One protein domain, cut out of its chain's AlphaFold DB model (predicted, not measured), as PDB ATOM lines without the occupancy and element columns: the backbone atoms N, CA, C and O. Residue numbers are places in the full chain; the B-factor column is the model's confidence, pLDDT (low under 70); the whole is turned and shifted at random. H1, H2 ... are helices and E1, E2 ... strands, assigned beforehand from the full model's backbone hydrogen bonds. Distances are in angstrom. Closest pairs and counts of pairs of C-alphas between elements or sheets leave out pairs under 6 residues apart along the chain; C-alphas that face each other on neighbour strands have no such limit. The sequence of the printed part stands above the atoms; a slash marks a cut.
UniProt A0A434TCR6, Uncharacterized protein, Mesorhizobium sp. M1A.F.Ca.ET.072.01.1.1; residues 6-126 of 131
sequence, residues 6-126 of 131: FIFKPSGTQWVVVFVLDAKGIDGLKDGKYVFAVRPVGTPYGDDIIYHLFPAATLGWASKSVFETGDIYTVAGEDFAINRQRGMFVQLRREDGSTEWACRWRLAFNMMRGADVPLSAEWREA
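What this domain is: This is residues 6 to 126 of the 131 residues of an uncharacterized protein of Mesorhizobium sp. M1A.F.Ca.ET.072.01.1.1 (UniProt A0A434TCR6). Two strongly twisted sheets stand at the two ends of this domain as two lobes, and one short helix, H1, sits between them near the middle, on one face of each. The larger lobe is a sheet in the order E5, E1, E2, E3, E4, E10, with the tip of its long hairpin E3 and E4 sticking out near residues 43 to 46; the smaller lobe is a sheet in the order E6, E7, E8, E9. The printed part has 121 residues, with ten named strands and one named helix in the order E1 to E9, H1, E10, and the class is mostly strand. The larger sheet is mixed, with E4 and E10 parallel, and the smaller is all antiparallel. The whole is compact, with a radius of gyration of the C-alphas of 15.7 A and spans of 49 by 37 by 28 A.

How they stand to each other: The larger sheet begins with E1, residues 6 to 8, and E2, residues 14 to 22, an antiparallel hairpin with N 7 and O 15 at 2.9 A. E2 bends by 66 degrees at residue 18, and its pairing is staggered: residues 14 to 16 pair with E1, residues 16 to 22 with E3, residues 33 to 43. E2 and E3 form a hairpin, with N 16 and O 38 at 2.8 A. E3 and E4, residues 46 to 55, form the next hairpin, with N 35 and O 54 at 2.8 A. E1 to E4 are a meander, each strand the antiparallel neighbour of the one before. E5, residues 63 to 65, is an edge strand antiparallel to E1, with N 6 and O 64 at 3.0 A. The smaller sheet is a second meander: E6, residues 72 to 75; E7, residues 78 to 86; E8, residues 89 to 93; and E9, residues 99 to 103. Its hairpins have N 73 and O 80 at 2.8 A, N 91 and O 84 at 2.8 A, and N 92 and O 100 at 2.8 A. E7 bends by 61 degrees at residue 83. H1, residues 104 to 113, is on both sheets, making two layers, a helix on one face of a sheet, with each. Over the larger sheet its height is 7.7 A; it lies over E2, running along the strands at 10 degrees to E2 on the local plane, and only just not over E3, on which 2 of its 10 C-alphas fall. The closest C-alphas of E2 and H1, those of Val 18 and Trp 105, are 5.1 A apart. Over the smaller sheet its height is 4.8 A, and it is over none of the strands, but only just: 2 of its C-alphas fall on E9. The closest C-alphas of E8 and H1, those of Phe 89 and Arg 104, are 5.2 A apart. Every O i to N i+4 pair in H1 is within hydrogen-bond range. The other edge strand of the larger sheet, E10, residues 123 to 125, is parallel to E4, with N 51 and O 124 at 3.0 A. Each strand of the one sheet is apart from each strand of the other, with no C-alphas within 8 A.

Where its parts are: E1 begins at C-alpha 6, at (147.162, 139.782, 130.582). E2 is 22.4 A long from first to last C-alpha, E3 31.3 A and E4 29.0 A. In the smaller sheet E7 is 22.3 A long, E8 13.3 A, E9 13.6 A and E6 10.0 A. H1 is 14.3 A long and starts at C-alpha 104, at (136.076, 141.460, 131.582). The short strands E1, E5 and E10 are 6.4 A, 6.8 A and 7.1 A long, and E10 ends at C-alpha 125, at (143.136, 126.191, 119.193).

The domain as a whole: The two C-alphas farthest apart, those of Gly 28 and Asp 96, are 49.0 A apart. The printed part has no cut, and no link is long. The mean pLDDT of the printed part is 87.1, and residues 45 and 60 to 62 are under 70.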
ATOM      1  N   PHE A   6     146.217 140.197 131.621       91.19
ATOM      2  CA  PHE A   6     147.162 139.782 130.582       91.19
ATOM      3  C   PHE A   6     148.233 138.839 131.128       91.19
ATOM      4  O   PHE A   6     148.776 139.073 132.208       91.19
ATOM      5  N   ILE A   7     148.557 137.806 130.350       90.81
ATOM      6  CA  ILE A   7     149.754 136.973 130.498       90.81
ATOM      7  C   ILE A   7     150.767 137.436 129.458       90.81
ATOM      8  O   ILE A   7     150.424 137.587 128.285       90.81
ATOM      9  N   PHE A   8     152.017 137.599 129.882       86.88
ATOM     10  CA  PHE A   8     153.124 137.960 129.005       86.88
ATOM     11  C   PHE A   8     154.123 136.812 128.927       86.88
ATOM     12  O   PHE A   8     154.628 136.347 129.951       86.88
ATOM     13  N   LYS A   9     154.435 136.367 127.711       81.44
ATOM     14  CA  LYS A   9     155.577 135.484 127.479       81.44
ATOM     15  C   LYS A   9     156.871 136.289 127.346       81.44
ATOM     16  O   LYS A   9     156.822 137.440 126.911       81.44
ATOM     17  N   PRO A  10     158.041 135.685 127.631       77.69
ATOM     18  CA  PRO A  10     159.340 136.327 127.408       77.69
ATOM     19  C   PRO A  10     159.557 136.819 125.969       77.69
ATOM     20  O   PRO A  10     160.297 137.771 125.757       77.69
ATOM     21  N   SER A  11     158.883 136.209 124.988       79.62
ATOM     22  CA  SER A  11     158.866 136.638 123.583       79.62
ATOM     23  C   SER A  11     158.147 137.971 123.335       79.62
ATOM     24  O   SER A  11     158.156 138.460 122.210       79.62
ATOM     25  N   GLY A  12     157.470 138.537 124.339       80.88
ATOM     26  CA  GLY A  12     156.579 139.691 124.196       80.88
ATOM     27  C   GLY A  12     155.155 139.321 123.769       80.88
ATOM     28  O   GLY A  12     154.292 140.193 123.708       80.88
ATOM     29  N   THR A  13     154.876 138.039 123.510       87.62
ATOM     30  CA  THR A  13     153.525 137.575 123.174       87.62
ATOM     31  C   THR A  13     152.584 137.778 124.357       87.62
ATOM     32  O   THR A  13     152.865 137.334 125.473       87.62
ATOM     33  N   GLN A  14     151.448 138.417 124.091       90.50
ATOM     34  CA  GLN A  14     150.444 138.747 125.092       90.50
ATOM     35  C   GLN A  14     149.181 137.905 124.891       90.50
ATOM     36  O   GLN A  14     148.711 137.737 123.766       90.50
ATOM     37  N   TRP A  15     148.621 137.409 125.991       93.81
ATOM     38  CA  TRP A  15     147.381 136.635 126.024       93.81
ATOM     39  C   TRP A  15     146.403 137.227 127.035       93.81
ATOM     40  O   TRP A  15     146.819 137.704 128.088       93.81
ATOM     41  N   VAL A  16     145.104 137.165 126.751       94.31
ATOM     42  CA  VAL A  16     144.037 137.583 127.668       94.31
ATOM     43  C   VAL A  16     143.475 136.377 128.390       94.31
ATOM     44  O   VAL A  16     143.010 135.434 127.756       94.31
ATOM     45  N   VAL A  17     143.451 136.423 129.715       94.12
ATOM     46  CA  VAL A  17     142.823 135.384 130.532       94.12
ATOM     47  C   VAL A  17     141.306 135.472 130.395       94.12
ATOM     48  O   VAL A  17     140.707 136.485 130.759       94.12
ATOM     49  N   VAL A  18     140.657 134.408 129.932       94.38
ATOM     50  CA  VAL A  18     139.187 134.323 129.893       94.38
ATOM     51  C   VAL A  18     138.662 133.809 131.224       94.38
ATOM     52  O   VAL A  18     137.781 134.424 131.824       94.38
ATOM     53  N   PHE A  19     139.231 132.706 131.710       93.31
ATOM     54  CA  PHE A  19     138.916 132.131 133.011       93.31
ATOM     55  C   PHE A  19     140.074 131.278 133.539       93.31
ATOM     56  O   PHE A  19     140.969 130.859 132.806       93.31
ATOM     57  N   VAL A  20     140.035 131.036 134.848       91.75
ATOM     58  CA  VAL A  20     140.942 130.133 135.557       91.75
ATOM     59  C   VAL A  20     140.096 128.987 136.091       91.75
ATOM     60  O   VAL A  20     139.054 129.238 136.697       91.75
ATOM     61  N   LEU A  21     140.532 127.754 135.860       93.25
ATOM     62  CA  LEU A  21     139.834 126.547 136.293       93.25
ATOM     63  C   LEU A  21     140.742 125.696 137.185       93.25
ATOM     64  O   LEU A  21     141.965 125.712 137.034       93.25
ATOM     65  N   ASP A  22     140.141 124.964 138.118       94.25
ATOM     66  CA  ASP A  22     140.818 123.943 138.919       94.25
ATOM     67  C   ASP A  22     140.434 122.566 138.363       94.25
ATOM     68  O   ASP A  22     139.276 122.160 138.447       94.25
ATOM     69  N   ALA A  23     141.383 121.890 137.715       93.94
ATOM     70  CA  ALA A  23     141.154 120.714 136.876       93.94
ATOM     71  C   ALA A  23     141.106 119.403 137.670       93.94
ATOM     72  O   ALA A  23     141.626 118.386 137.224       93.94
ATOM     73  N   LYS A  24     140.521 119.417 138.868       95.69
ATOM     74  CA  LYS A  24     140.501 118.243 139.743       95.69
ATOM     75  C   LYS A  24     139.543 117.175 139.211       95.69
ATOM     76  O   LYS A  24     138.331 117.383 139.225       95.69
ATOM     77  N   GLY A  25     140.082 116.023 138.811       92.56
ATOM     78  CA  GLY A  25     139.295 114.891 138.316       92.56
ATOM     79  C   GLY A  25     138.651 115.129 136.948       92.56
ATOM     80  O   GLY A  25     137.594 114.567 136.673       92.56
ATOM     81  N   ILE A  26     139.252 115.985 136.114       93.12
ATOM     82  CA  ILE A  26     138.834 116.179 134.721       93.12
ATOM     83  C   ILE A  26     139.636 115.229 133.830       93.12
ATOM     84  O   ILE A  26     140.856 115.358 133.726       93.12
ATOM     85  N   ASP A  27     138.951 114.306 133.157       94.50
ATOM     86  CA  ASP A  27     139.588 113.362 132.236       94.50
ATOM     87  C   ASP A  27     140.379 114.087 131.137       94.50
ATOM     88  O   ASP A  27     139.910 115.045 130.522       94.50
ATOM     89  N   GLY A  28     141.602 113.615 130.886       89.00
ATOM     90  CA  GLY A  28     142.508 114.203 129.896       89.00
ATOM     91  C   GLY A  28     143.321 115.403 130.394       89.00
ATOM     92  O   GLY A  28     144.232 115.838 129.691       89.00
ATOM     93  N   LEU A  29     143.074 115.901 131.610       91.50
ATOM     94  CA  LEU A  29     143.904 116.915 132.262       91.50
ATOM     95  C   LEU A  29     144.592 116.339 133.501       91.50
ATOM     96  O   LEU A  29     144.094 115.432 134.161       91.50
ATOM     97  N   LYS A  30     145.775 116.868 133.822       93.00
ATOM     98  CA  LYS A  30     146.400 116.592 135.119       93.00
ATOM     99  C   LYS A  30     145.706 117.451 136.167       93.00
ATOM    100  O   LYS A  30     145.379 118.596 135.881       93.00
ATOM    101  N   ASP A  31     145.554 116.945 137.384       94.88
ATOM    102  CA  ASP A  31     145.039 117.758 138.485       94.88
ATOM    103  C   ASP A  31     145.905 119.015 138.685       94.88
ATOM    104  O   ASP A  31     147.136 118.947 138.761       94.88
ATOM    105  N   GLY A  32     145.256 120.175 138.783       92.69
ATOM    106  CA  GLY A  32     145.928 121.450 139.003       92.69
ATOM    107  C   GLY A  32     145.164 122.641 138.439       92.69
ATOM    108  O   GLY A  32     144.103 122.510 137.836       92.69
ATOM    109  N   LYS A  33     145.725 123.839 138.617       92.81
ATOM    110  CA  LYS A  33     145.140 125.065 138.064       92.81
ATOM    111  C   LYS A  33     145.527 125.238 136.604       92.81
ATOM    112  O   LYS A  33     146.710 125.165 136.271       92.81
ATOM    113  N   TYR A  34     144.546 125.566 135.774       94.06
ATOM    114  CA  TYR A  34     144.738 125.905 134.370       94.06
ATOM    115  C   TYR A  34     144.159 127.273 134.055       94.06
ATOM    116  O   TYR A  34     143.228 127.757 134.708       94.06
ATOM    117  N   VAL A  35     144.726 127.897 133.033       93.88
ATOM    118  CA  VAL A  35     144.336 129.213 132.556       93.88
ATOM    119  C   VAL A  35     143.947 129.101 131.098       93.88
ATOM    120  O   VAL A  35     144.784 128.805 130.248       93.88
ATOM    121  N   PHE A  36     142.673 129.348 130.813       95.06
ATOM    122  CA  PHE A  36     142.205 129.469 129.443       95.06
ATOM    123  C   PHE A  36     142.438 130.905 128.988       95.06
ATOM    124  O   PHE A  36     141.898 131.848 129.584       95.06
ATOM    125  N   ALA A  37     143.263 131.075 127.961       95.19
ATOM    126  CA  ALA A  37     143.652 132.386 127.475       95.19
ATOM    127  C   ALA A  37     143.548 132.486 125.956       95.19
ATOM    128  O   ALA A  37     143.618 131.487 125.243       95.19
ATOM    129  N   VAL A  38     143.348 133.712 125.478       95.44
ATOM    130  CA  VAL A  38     143.032 134.009 124.078       95.44
ATOM    131  C   VAL A  38     143.884 135.164 123.567       95.44
ATOM    132  O   VAL A  38     144.223 136.069 124.336       95.44
ATOM    133  N   ARG A  39     144.237 135.161 122.283       93.06
ATOM    134  CA  ARG A  39     144.922 136.289 121.632       93.06
ATOM    135  C   ARG A  39     144.563 136.374 120.145       93.06
ATOM    136  O   ARG A  39     144.206 135.351 119.561       93.06
ATOM    137  N   PRO A  40     144.656 137.561 119.527       91.31
ATOM    138  CA  PRO A  40     144.582 137.674 118.080       91.31
ATOM    139  C   PRO A  40     145.873 137.148 117.436       91.31
ATOM    140  O   PRO A  40     146.970 137.285 117.993       91.31
ATOM    141  N   VAL A  41     145.745 136.583 116.242       88.69
ATOM    142  CA  VAL A  41     146.860 136.285 115.338       88.69
ATOM    143  C   VAL A  41     146.532 136.866 113.973       88.69
ATOM    144  O   VAL A  41     145.488 136.561 113.406       88.69
ATOM    145  N   GLY A  42     147.437 137.693 113.451       81.69
ATOM    146  CA  GLY A  42     147.287 138.270 112.121       81.69
ATOM    147  C   GLY A  42     147.374 137.195 111.040       81.69
ATOM    148  O   GLY A  42     148.289 136.371 111.038       81.69
ATOM    149  N   THR A  43     146.434 137.228 110.106       76.38
ATOM    150  CA  THR A  43     146.361 136.360 108.928       76.38
ATOM    151  C   THR A  43     146.212 137.213 107.660       76.38
ATOM    152  O   THR A  43     145.890 138.402 107.742       76.38
ATOM    153  N   PRO A  44     146.392 136.636 106.456       71.75
ATOM    154  CA  PRO A  44     146.135 137.342 105.200       71.75
ATOM    155  C   PRO A  44     144.690 137.837 105.016       71.75
ATOM    156  O   PRO A  44     144.451 138.676 104.149       71.75
ATOM    157  N   TYR A  45     143.733 137.329 105.801       69.00
ATOM    158  CA  TYR A  45     142.301 137.630 105.679       69.00
ATOM    159  C   TYR A  45     141.748 138.473 106.843       69.00
ATOM    160  O   TYR A  45     140.550 138.743 106.884       69.00
ATOM    161  N   GLY A  46     142.598 138.896 107.782       73.62
ATOM    162  CA  GLY A  46     142.208 139.574 109.022       73.62
ATOM    163  C   GLY A  46     142.882 138.944 110.240       73.62
ATOM    164  O   GLY A  46     143.891 138.262 110.092       73.62
ATOM    165  N   ASP A  47     142.332 139.135 111.438       72.12
ATOM    166  CA  ASP A  47     142.843 138.453 112.635       72.12
ATOM    167  C   ASP A  47     141.984 137.230 112.972       72.12
ATOM    168  O   ASP A  47     140.779 137.371 113.206       72.12
ATOM    169  N   ASP A  48     142.623 136.068 113.091       85.88
ATOM    170  CA  ASP A  48     142.041 134.905 113.759       85.88
ATOM    171  C   ASP A  48     142.110 135.106 115.272       85.88
ATOM    172  O   ASP A  48     143.025 135.756 115.793       85.88
ATOM    173  N   ILE A  49     141.186 134.484 116.002       92.19
ATOM    174  CA  ILE A  49     141.291 134.393 117.454       92.19
ATOM    175  C   ILE A  49     141.750 132.992 117.819       92.19
ATOM    176  O   ILE A  49     141.057 132.003 117.574       92.19
ATOM    177  N   ILE A  50     142.919 132.910 118.445       94.81
ATOM    178  CA  ILE A  50     143.426 131.643 118.956       94.81
ATOM    179  C   ILE A  50     143.215 131.549 120.459       94.81
ATOM    180  O   ILE A  50     143.293 132.549 121.182       94.81
ATOM    181  N   TYR A  51     142.970 130.334 120.931       96.19
ATOM    182  CA  TYR A  51     142.872 130.019 122.348       96.19
ATOM    183  C   TYR A  51     143.829 128.899 122.736       96.19
ATOM    184  O   TYR A  51     144.183 128.050 121.920       96.19
ATOM    185  N   HIS A  52     144.237 128.881 124.000       95.50
ATOM    186  CA  HIS A  52     144.991 127.770 124.560       95.50
ATOM    187  C   HIS A  52     144.719 127.608 126.057       95.50
ATOM    188  O   HIS A  52     144.405 128.576 126.762       95.50
ATOM    189  N   LEU A  53     144.848 126.370 126.540       94.38
ATOM    190  CA  LEU A  53     144.691 126.019 127.944       94.38
ATOM    191  C   LEU A  53     146.059 125.774 128.590       94.38
ATOM    192  O   LEU A  53     146.629 124.690 128.516       94.38
ATOM    193  N   PHE A  54     146.569 126.785 129.284       92.25
ATOM    194  CA  PHE A  54     147.878 126.732 129.924       92.25
ATOM    195  C   PHE A  54     147.797 126.076 131.306       92.25
ATOM    196  O   PHE A  54     146.997 126.519 132.135       92.25
ATOM    197  N   PRO A  55     148.664 125.103 131.638       91.75
ATOM    198  CA  PRO A  55     148.890 124.740 133.030       91.75
ATOM    199  C   PRO A  55     149.455 125.961 133.765       91.75
ATOM    200  O   PRO A  55     150.475 126.512 133.362       91.75
ATOM    201  N   ALA A  56     148.840 126.395 134.863       88.75
ATOM    202  CA  ALA A  56     149.258 127.629 135.535       88.75
ATOM    203  C   ALA A  56     150.722 127.568 136.013       88.75
ATOM    204  O   ALA A  56     151.410 128.582 136.036       88.75
ATOM    205  N   ALA A  57     151.223 126.367 136.322       84.25
ATOM    206  CA  ALA A  57     152.612 126.133 136.706       84.25
ATOM    207  C   ALA A  57     153.643 126.483 135.612       84.25
ATOM    208  O   ALA A  57     154.801 126.721 135.945       84.25
ATOM    209  N   THR A  58     153.255 126.515 134.331       82.00
ATOM    210  CA  THR A  58     154.160 126.860 133.216       82.00
ATOM    211  C   THR A  58     154.161 128.352 132.896       82.00
ATOM    212  O   THR A  58     155.023 128.829 132.157       82.00
ATOM    213  N   LEU A  59     153.221 129.109 133.463       78.88
ATOM    214  CA  LEU A  59     153.142 130.548 133.290       78.88
ATOM    215  C   LEU A  59     154.077 131.217 134.301       78.88
ATOM    216  O   LEU A  59     153.775 131.279 135.489       78.88
ATOM    217  N   GLY A  60     155.218 131.734 133.836       64.62
ATOM    218  CA  GLY A  60     156.028 132.668 134.624       64.62
ATOM    219  C   GLY A  60     155.147 133.855 135.022       64.62
ATOM    220  O   GLY A  60     154.691 134.597 134.163       64.62
ATOM    221  N   TRP A  61     154.826 133.968 136.309       59.62
ATOM    222  CA  TRP A  61     153.605 134.582 136.860       59.62
ATOM    223  C   TRP A  61     153.437 136.114 136.730       59.62
ATOM    224  O   TRP A  61     152.806 136.737 137.585       59.62
ATOM    225  N   ALA A  62     153.940 136.758 135.679       64.94
ATOM    226  CA  ALA A  62     153.669 138.168 135.416       64.94
ATOM    227  C   ALA A  62     152.257 138.342 134.823       64.94
ATOM    228  O   ALA A  62     152.085 138.436 133.610       64.94
ATOM    229  N   SER A  63     151.233 138.366 135.685       71.62
ATOM    230  CA  SER A  63     149.894 138.828 135.303       71.62
ATOM    231  C   SER A  63     149.711 140.293 135.669       71.62
ATOM    232  O   SER A  63     149.951 140.658 136.821       71.62
ATOM    233  N   LYS A  64     149.218 141.109 134.736       79.38
ATOM    234  CA  LYS A  64     148.853 142.505 135.008       79.38
ATOM    235  C   LYS A  64     147.358 142.703 134.782       79.38
ATOM    236  O   LYS A  64     146.819 142.229 133.782       79.38
ATOM    237  N   SER A  65     146.707 143.404 135.712       79.31
ATOM    238  CA  SER A  65     145.344 143.892 135.493       79.31
ATOM    239  C   SER A  65     145.375 144.895 134.345       79.31
ATOM    240  O   SER A  65     146.233 145.776 134.312       79.31
ATOM    241  N   VAL A  66     144.461 144.738 133.396       79.06
ATOM    242  CA  VAL A  66     144.402 145.592 132.200       79.06
ATOM    243  C   VAL A  66     143.791 146.949 132.520       79.06
ATOM    244  O   VAL A  66     144.144 147.946 131.900       79.06
ATOM    245  N   PHE A  67     142.906 146.964 133.515       81.38
ATOM    246  CA  PHE A  67     142.167 148.136 133.941       81.38
ATOM    247  C   PHE A  67     141.817 148.099 135.429       81.38
ATOM    248  O   PHE A  67     141.668 147.020 136.028       81.38
ATOM    249  N   GLU A  68     141.662 149.285 136.003       81.94
ATOM    250  CA  GLU A  68     141.214 149.581 137.361       81.94
ATOM    251  C   GLU A  68     139.837 150.272 137.329       81.94
ATOM    252  O   GLU A  68     139.315 150.656 136.283       81.94
ATOM    253  N   THR A  69     139.187 150.389 138.488       83.12
ATOM    254  CA  THR A  69     137.942 151.170 138.591       83.12
ATOM    255  C   THR A  69     138.261 152.659 138.480       83.12
ATOM    256  O   THR A  69     139.158 153.139 139.165       83.12
ATOM    257  N   GLY A  70     137.489 153.392 137.679       82.75
ATOM    258  CA  GLY A  70     137.697 154.815 137.405       82.75
ATOM    259  C   GLY A  70     138.479 155.096 136.123       82.75
ATOM    260  O   GLY A  70     138.404 156.215 135.623       82.75
ATOM    261  N   ASP A  71     139.151 154.091 135.560       86.56
ATOM    262  CA  ASP A  71     139.815 154.228 134.269       86.56
ATOM    263  C   ASP A  71     138.785 154.454 133.148       86.56
ATOM    264  O   ASP A  71     137.682 153.894 133.175       86.56
ATOM    265  N   ILE A  72     139.153 155.285 132.168       84.81
ATOM    266  CA  ILE A  72     138.361 155.569 130.966       84.81
ATOM    267  C   ILE A  72     138.987 154.825 129.789       84.81
ATOM    268  O   ILE A  72     140.200 154.890 129.588       84.81
ATOM    269  N   TYR A  73     138.153 154.144 129.007       80.44
ATOM    270  CA  TYR A  73     138.572 153.409 127.822       80.44
ATOM    271  C   TYR A  73     137.729 153.754 126.617       80.44
ATOM    272  O   TYR A  73     136.504 153.715 126.687       80.44
ATOM    273  N   THR A  74     138.416 153.978 125.506       80.69
ATOM    274  CA  THR A  74     137.801 154.139 124.196       80.69
ATOM    275  C   THR A  74     137.789 152.795 123.479       80.69
ATOM    276  O   THR A  74     138.845 152.202 123.241       80.69
ATOM    277  N   VAL A  75     136.610 152.309 123.105       73.38
ATOM    278  CA  VAL A  75     136.452 151.142 122.226       73.38
ATOM    279  C   VAL A  75     135.580 151.555 121.054       73.38
ATOM    280  O   VAL A  75     134.520 152.135 121.248       73.38
ATOM    281  N   ALA A  76     136.052 151.293 119.832       71.50
ATOM    282  CA  ALA A  76     135.340 151.636 118.598       71.50
ATOM    283  C   ALA A  76     134.891 153.118 118.499       71.50
ATOM    284  O   ALA A  76     133.921 153.431 117.817       71.50
ATOM    285  N   GLY A  77     135.622 154.032 119.150       77.25
ATOM    286  CA  GLY A  77     135.318 155.468 119.163       77.25
ATOM    287  C   GLY A  77     134.315 155.914 120.233       77.25
ATOM    288  O   GLY A  77     133.939 157.081 120.235       77.25
ATOM    289  N   GLU A  78     133.901 155.023 121.134       82.06
ATOM    290  CA  GLU A  78     133.040 155.337 122.275       82.06
ATOM    291  C   GLU A  78     133.819 155.219 123.592       82.06
ATOM    292  O   GLU A  78     134.556 154.249 123.795       82.06
ATOM    293  N   ASP A  79     133.648 156.204 124.476       88.06
ATOM    294  CA  ASP A  79     134.322 156.273 125.773       88.06
ATOM    295  C   ASP A  79     133.467 155.678 126.895       88.06
ATOM    296  O   ASP A  79     132.300 156.024 127.103       88.06
ATOM    297  N   PHE A  80     134.094 154.813 127.688       89.94
ATOM    298  CA  PHE A  80     133.476 154.138 128.817       89.94
ATOM    299  C   PHE A  80     134.341 154.271 130.063       89.94
ATOM    300  O   PHE A  80     135.519 153.919 130.060       89.94
ATOM    301  N   ALA A  81     133.736 154.682 131.173       92.31
ATOM    302  CA  ALA A  81     134.370 154.605 132.481       92.31
ATOM    303  C   ALA A  81     134.118 153.235 133.128       92.31
ATOM    304  O   ALA A  81     132.984 152.738 133.150       92.31
ATOM    305  N   ILE A  82     135.147 152.648 133.740       90.88
ATOM    306  CA  ILE A  82     134.993 151.455 134.576       90.88
ATOM    307  C   ILE A  82     134.332 151.854 135.892       90.88
ATOM    308  O   ILE A  82     134.959 152.448 136.765       90.88
ATOM    309  N   ASN A  83     133.059 151.499 136.057       91.50
ATOM    310  CA  ASN A  83     132.272 151.904 137.219       91.50
ATOM    311  C   ASN A  83     132.427 150.942 138.406       91.50
ATOM    312  O   ASN A  83     132.666 151.357 139.536       91.50
ATOM    313  N   ARG A  84     132.271 149.634 138.168       91.06
ATOM    314  CA  ARG A  84     132.453 148.590 139.195       91.06
ATOM    315  C   ARG A  84     132.746 147.229 138.580       91.06
ATOM    316  O   ARG A  84     132.546 147.011 137.391       91.06
ATOM    317  N   GLN A  85     133.189 146.289 139.409       89.81
ATOM    318  CA  GLN A  85     133.648 144.967 138.978       89.81
ATOM    319  C   GLN A  85     132.954 143.871 139.804       89.81
ATOM    320  O   GLN A  85     132.802 144.015 141.017       89.81
ATOM    321  N   ARG A  86     132.531 142.771 139.166       88.56
ATOM    322  CA  ARG A  86     131.927 141.610 139.844       88.56
ATOM    323  C   ARG A  86     132.317 140.309 139.144       88.56
ATOM    324  O   ARG A  86     131.753 139.960 138.110       88.56
ATOM    325  N   GLY A  87     133.245 139.559 139.738       85.94
ATOM    326  CA  GLY A  87     133.709 138.286 139.179       85.94
ATOM    327  C   GLY A  87     134.262 138.464 137.762       85.94
ATOM    328  O   GLY A  87     135.188 139.244 137.555       85.94
ATOM    329  N   MET A  88     133.671 137.768 136.786       88.69
ATOM    330  CA  MET A  88     134.057 137.863 135.372       88.69
ATOM    331  C   MET A  88     133.466 139.070 134.632       88.69
ATOM    332  O   MET A  88     133.740 139.243 133.446       88.69
ATOM    333  N   PHE A  89     132.678 139.904 135.314       91.12
ATOM    334  CA  PHE A  89     131.987 141.042 134.721       91.12
ATOM    335  C   PHE A  89     132.554 142.378 135.196       91.12
ATOM    336  O   PHE A  89     133.054 142.525 136.318       91.12
ATOM    337  N   VAL A  90     132.444 143.371 134.325       91.56
ATOM    338  CA  VAL A  90     132.735 144.777 134.592       91.56
ATOM    339  C   VAL A  90     131.537 145.610 134.163       91.56
ATOM    340  O   VAL A  90     130.928 145.327 133.133       91.56
ATOM    341  N   GLN A  91     131.159 146.586 134.985       93.62
ATOM    342  CA  GLN A  91     130.130 147.547 134.629       93.62
ATOM    343  C   GLN A  91     130.797 148.767 134.004       93.62
ATOM    344  O   GLN A  91     131.645 149.400 134.637       93.62
ATOM    345  N   LEU A  92     130.375 149.085 132.791       92.50
ATOM    346  CA  LEU A  92     130.761 150.270 132.048       92.50
ATOM    347  C   LEU A  92     129.745 151.381 132.311       92.50
ATOM    348  O   LEU A  92     128.556 151.102 132.501       92.50
ATOM    349  N   ARG A  93     130.212 152.627 132.338       93.62
ATOM    350  CA  ARG A  93     129.373 153.827 132.378       93.62
ATOM    351  C   ARG A  93     129.734 154.732 131.204       93.62
ATOM    352  O   ARG A  93     130.900 155.099 131.077       93.62
ATOM    353  N   ARG A  94     128.734 155.086 130.401       91.75
ATOM    354  CA  ARG A  94     128.843 156.035 129.284       91.75
ATOM    355  C   ARG A  94     128.804 157.483 129.780       91.75
ATOM    356  O   ARG A  94     128.451 157.739 130.935       91.75
ATOM    357  N   GLU A  95     129.123 158.433 128.902       89.69
ATOM    358  CA  GLU A  95     129.034 159.872 129.204       89.69
ATOM    359  C   GLU A  95     127.615 160.322 129.582       89.69
ATOM    360  O   GLU A  95     127.449 161.141 130.485       89.69
ATOM    361  N   ASP A  96     126.586 159.736 128.960       91.06
ATOM    362  CA  ASP A  96     125.172 160.017 129.255       91.06
ATOM    363  C   ASP A  96     124.697 159.462 130.617       91.06
ATOM    364  O   ASP A  96     123.546 159.650 131.015       91.06
ATOM    365  N   GLY A  97     125.583 158.776 131.347       91.38
ATOM    366  CA  GLY A  97     125.312 158.168 132.646       91.38
ATOM    367  C   GLY A  97     124.658 156.787 132.576       91.38
ATOM    368  O   GLY A  97     124.503 156.146 133.621       91.38
ATOM    369  N   SER A  98     124.306 156.291 131.386       93.56
ATOM    370  CA  SER A  98     123.818 154.925 131.214       93.56
ATOM    371  C   SER A  98     124.913 153.906 131.538       93.56
ATOM    372  O   SER A  98     126.116 154.192 131.497       93.56
ATOM    373  N   THR A  99     124.496 152.696 131.919       94.19
ATOM    374  CA  THR A  99     125.431 151.639 132.316       94.19
ATOM    375  C   THR A  99     125.092 150.310 131.680       94.19
ATOM    376  O   THR A  99     123.918 149.970 131.543       94.19
ATOM    377  N   GLU A 100     126.119 149.514 131.421       92.00
ATOM    378  CA  GLU A 100     125.984 148.149 130.922       92.00
ATOM    379  C   GLU A 100     127.018 147.221 131.558       92.00
ATOM    380  O   GLU A 100     128.022 147.668 132.113       92.00
ATOM    381  N   TRP A 101     126.757 145.917 131.514       92.38
ATOM    382  CA  TRP A 101     127.695 144.902 131.983       92.38
ATOM    383  C   TRP A 101     128.354 144.213 130.797       92.38
ATOM    384  O   TRP A 101     127.672 143.743 129.891       92.38
ATOM    385  N   ALA A 102     129.675 144.078 130.859       90.12
ATOM    386  CA  ALA A 102     130.471 143.370 129.871       90.12
ATOM    387  C   ALA A 102     131.322 142.280 130.531       90.12
ATOM    388  O   ALA A 102     131.682 142.356 131.711       90.12
ATOM    389  N   CYS A 103     131.679 141.256 129.756       91.38
ATOM    390  CA  CYS A 103     132.686 140.283 130.166       91.38
ATOM    391  C   CYS A 103     134.060 140.961 130.221       91.38
ATOM    392  O   CYS A 103     134.517 141.524 129.227       91.38
ATOM    393  N   ARG A 104     134.753 140.848 131.358       91.56
ATOM    394  CA  ARG A 104     136.076 141.460 131.582       91.56
ATOM    395  C   ARG A 104     137.094 141.070 130.524       91.56
ATOM    396  O   ARG A 104     137.835 141.918 130.046       91.56
ATOM    397  N   TRP A 105     137.128 139.785 130.177       92.31
ATOM    398  CA  TRP A 105     138.061 139.275 129.181       92.31
ATOM    399  C   TRP A 105     137.780 139.866 127.799       92.31
ATOM    400  O   TRP A 105     138.722 140.182 127.087       92.31
ATOM    401  N   ARG A 106     136.503 140.075 127.441       90.56
ATOM    402  CA  ARG A 106     136.130 140.644 126.142       90.56
ATOM    403  C   ARG A 106     136.577 142.094 126.052       90.56
ATOM    404  O   ARG A 106     137.177 142.470 125.056       90.56
ATOM    405  N   LEU A 107     136.370 142.868 127.119       89.62
ATOM    406  CA  LEU A 107     136.873 144.239 127.189       89.62
ATOM    407  C   LEU A 107     138.401 144.280 127.053       89.62
ATOM    408  O   LEU A 107     138.919 144.979 126.192       89.62
ATOM    409  N   ALA A 108     139.119 143.474 127.841       90.81
ATOM    410  CA  ALA A 108     140.578 143.391 127.769       90.81
ATOM    411  C   ALA A 108     141.082 142.961 126.378       90.81
ATOM    412  O   ALA A 108     142.102 143.457 125.905       90.81
ATOM    413  N   PHE A 109     140.367 142.057 125.708       91.31
ATOM    414  CA  PHE A 109     140.695 141.602 124.361       91.31
ATOM    415  C   PHE A 109     140.439 142.674 123.300       91.31
ATOM    416  O   PHE A 109     141.294 142.906 122.448       91.31
ATOM    417  N   ASN A 110     139.311 143.377 123.378       88.12
ATOM    418  CA  ASN A 110     139.015 144.504 122.497       88.12
ATOM    419  C   ASN A 110     140.050 145.623 122.671       88.12
ATOM    420  O   ASN A 110     140.515 146.183 121.686       88.12
ATOM    421  N   MET A 111     140.480 145.898 123.908       85.19
ATOM    422  CA  MET A 111     141.565 146.845 124.187       85.19
ATOM    423  C   MET A 111     142.899 146.392 123.589       85.19
ATOM    424  O   MET A 111     143.615 147.201 123.012       85.19
ATOM    425  N   MET A 112     143.231 145.102 123.705       87.00
ATOM    426  CA  MET A 112     144.423 144.528 123.074       87.00
ATOM    427  C   MET A 112     144.384 144.685 121.546       87.00
ATOM    428  O   MET A 112     145.423 144.934 120.942       87.00
ATOM    429  N   ARG A 113     143.209 144.539 120.922       85.56
ATOM    430  CA  ARG A 113     143.034 144.670 119.465       85.56
ATOM    431  C   ARG A 113     142.856 146.104 118.973       85.56
ATOM    432  O   ARG A 113     143.085 146.362 117.798       85.56
ATOM    433  N   GLY A 114     142.398 147.013 119.827       81.38
ATOM    434  CA  GLY A 114     141.926 148.342 119.429       81.38
ATOM    435  C   GLY A 114     140.584 148.339 118.681       81.38
ATOM    436  O   GLY A 114     140.194 149.368 118.136       81.38
ATOM    437  N   ALA A 115     139.871 147.209 118.635       81.62
ATOM    438  CA  ALA A 115     138.598 147.063 117.933       81.62
ATOM    439  C   ALA A 115     137.717 145.988 118.582       81.62
ATOM    440  O   ALA A 115     138.211 145.078 119.252       81.62
ATOM    441  N   ASP A 116     136.409 146.081 118.345       83.12
ATOM    442  CA  ASP A 116     135.453 145.079 118.804       83.12
ATOM    443  C   ASP A 116     135.586 143.761 118.044       83.12
ATOM    444  O   ASP A 116     135.628 143.710 116.814       83.12
ATOM    445  N   VAL A 117     135.569 142.662 118.794       78.81
ATOM    446  CA  VAL A 117     135.428 141.327 118.211       78.81
ATOM    447  C   VAL A 117     133.984 141.091 117.770       78.81
ATOM    448  O   VAL A 117     133.084 141.127 118.627       78.81
ATOM    449  N   PRO A 118     133.743 140.774 116.483       78.06
ATOM    450  CA  PRO A 118     132.419 140.392 116.021       78.06
ATOM    451  C   PRO A 118     132.018 139.037 116.610       78.06
ATOM    452  O   PRO A 118     132.848 138.157 116.825       78.06
ATOM    453  N   LEU A 119     130.717 138.838 116.829       76.00
ATOM    454  CA  LEU A 119     130.186 137.556 117.317       76.00
ATOM    455  C   LEU A 119     130.455 136.393 116.349       76.00
ATOM    456  O   LEU A 119     130.460 135.243 116.772       76.00
ATOM    457  N   SER A 120     130.676 136.700 115.070       79.69
ATOM    458  CA  SER A 120     131.007 135.750 114.010       79.69
ATOM    459  C   SER A 120     132.510 135.514 113.840       79.69
ATOM    460  O   SER A 120     132.898 134.899 112.853       79.69
ATOM    461  N   ALA A 121     133.362 136.053 114.719       82.00
ATOM    462  CA  ALA A 121     134.797 135.802 114.641       82.00
ATOM    463  C   ALA A 121     135.077 134.298 114.743       82.00
ATOM    464  O   ALA A 121     134.456 133.612 115.557       82.00
ATOM    465  N   GLU A 122     136.011 133.802 113.937       84.06
ATOM    466  CA  GLU A 122     136.438 132.409 113.996       84.06
ATOM    467  C   GLU A 122     137.432 132.194 115.141       84.06
ATOM    468  O   GLU A 122     138.288 133.036 115.429       84.06
ATOM    469  N   TRP A 123     137.281 131.048 115.808       90.44
ATOM    470  CA  TRP A 123     138.099 130.645 116.944       90.44
ATOM    471  C   TRP A 123     138.728 129.297 116.660       90.44
ATOM    472  O   TRP A 123     138.034 128.352 116.282       90.44
ATOM    473  N   ARG A 124     140.025 129.175 116.926       94.00
ATOM    474  CA  ARG A 124     140.725 127.893 116.845       94.00
ATOM    475  C   ARG A 124     141.713 127.721 117.983       94.00
ATOM    476  O   ARG A 124     142.148 128.687 118.605       94.00
ATOM    477  N   GLU A 125     142.070 126.477 118.246       95.81
ATOM    478  CA  GLU A 125     143.136 126.191 119.193       95.81
ATOM    479  C   GLU A 125     144.489 126.636 118.616       95.81
ATOM    480  O   GLU A 125     144.730 126.579 117.404       95.81
ATOM    481  N   ALA A 126     145.358 127.130 119.492       93.88
ATOM    482  CA  ALA A 126     146.723 127.490 119.150       93.88
ATOM    483  C   ALA A 126     147.568 126.243 118.878       93.88
ATOM    484  O   ALA A 126     147.502 125.258 119.611       93.88
TER     485      ALA A 126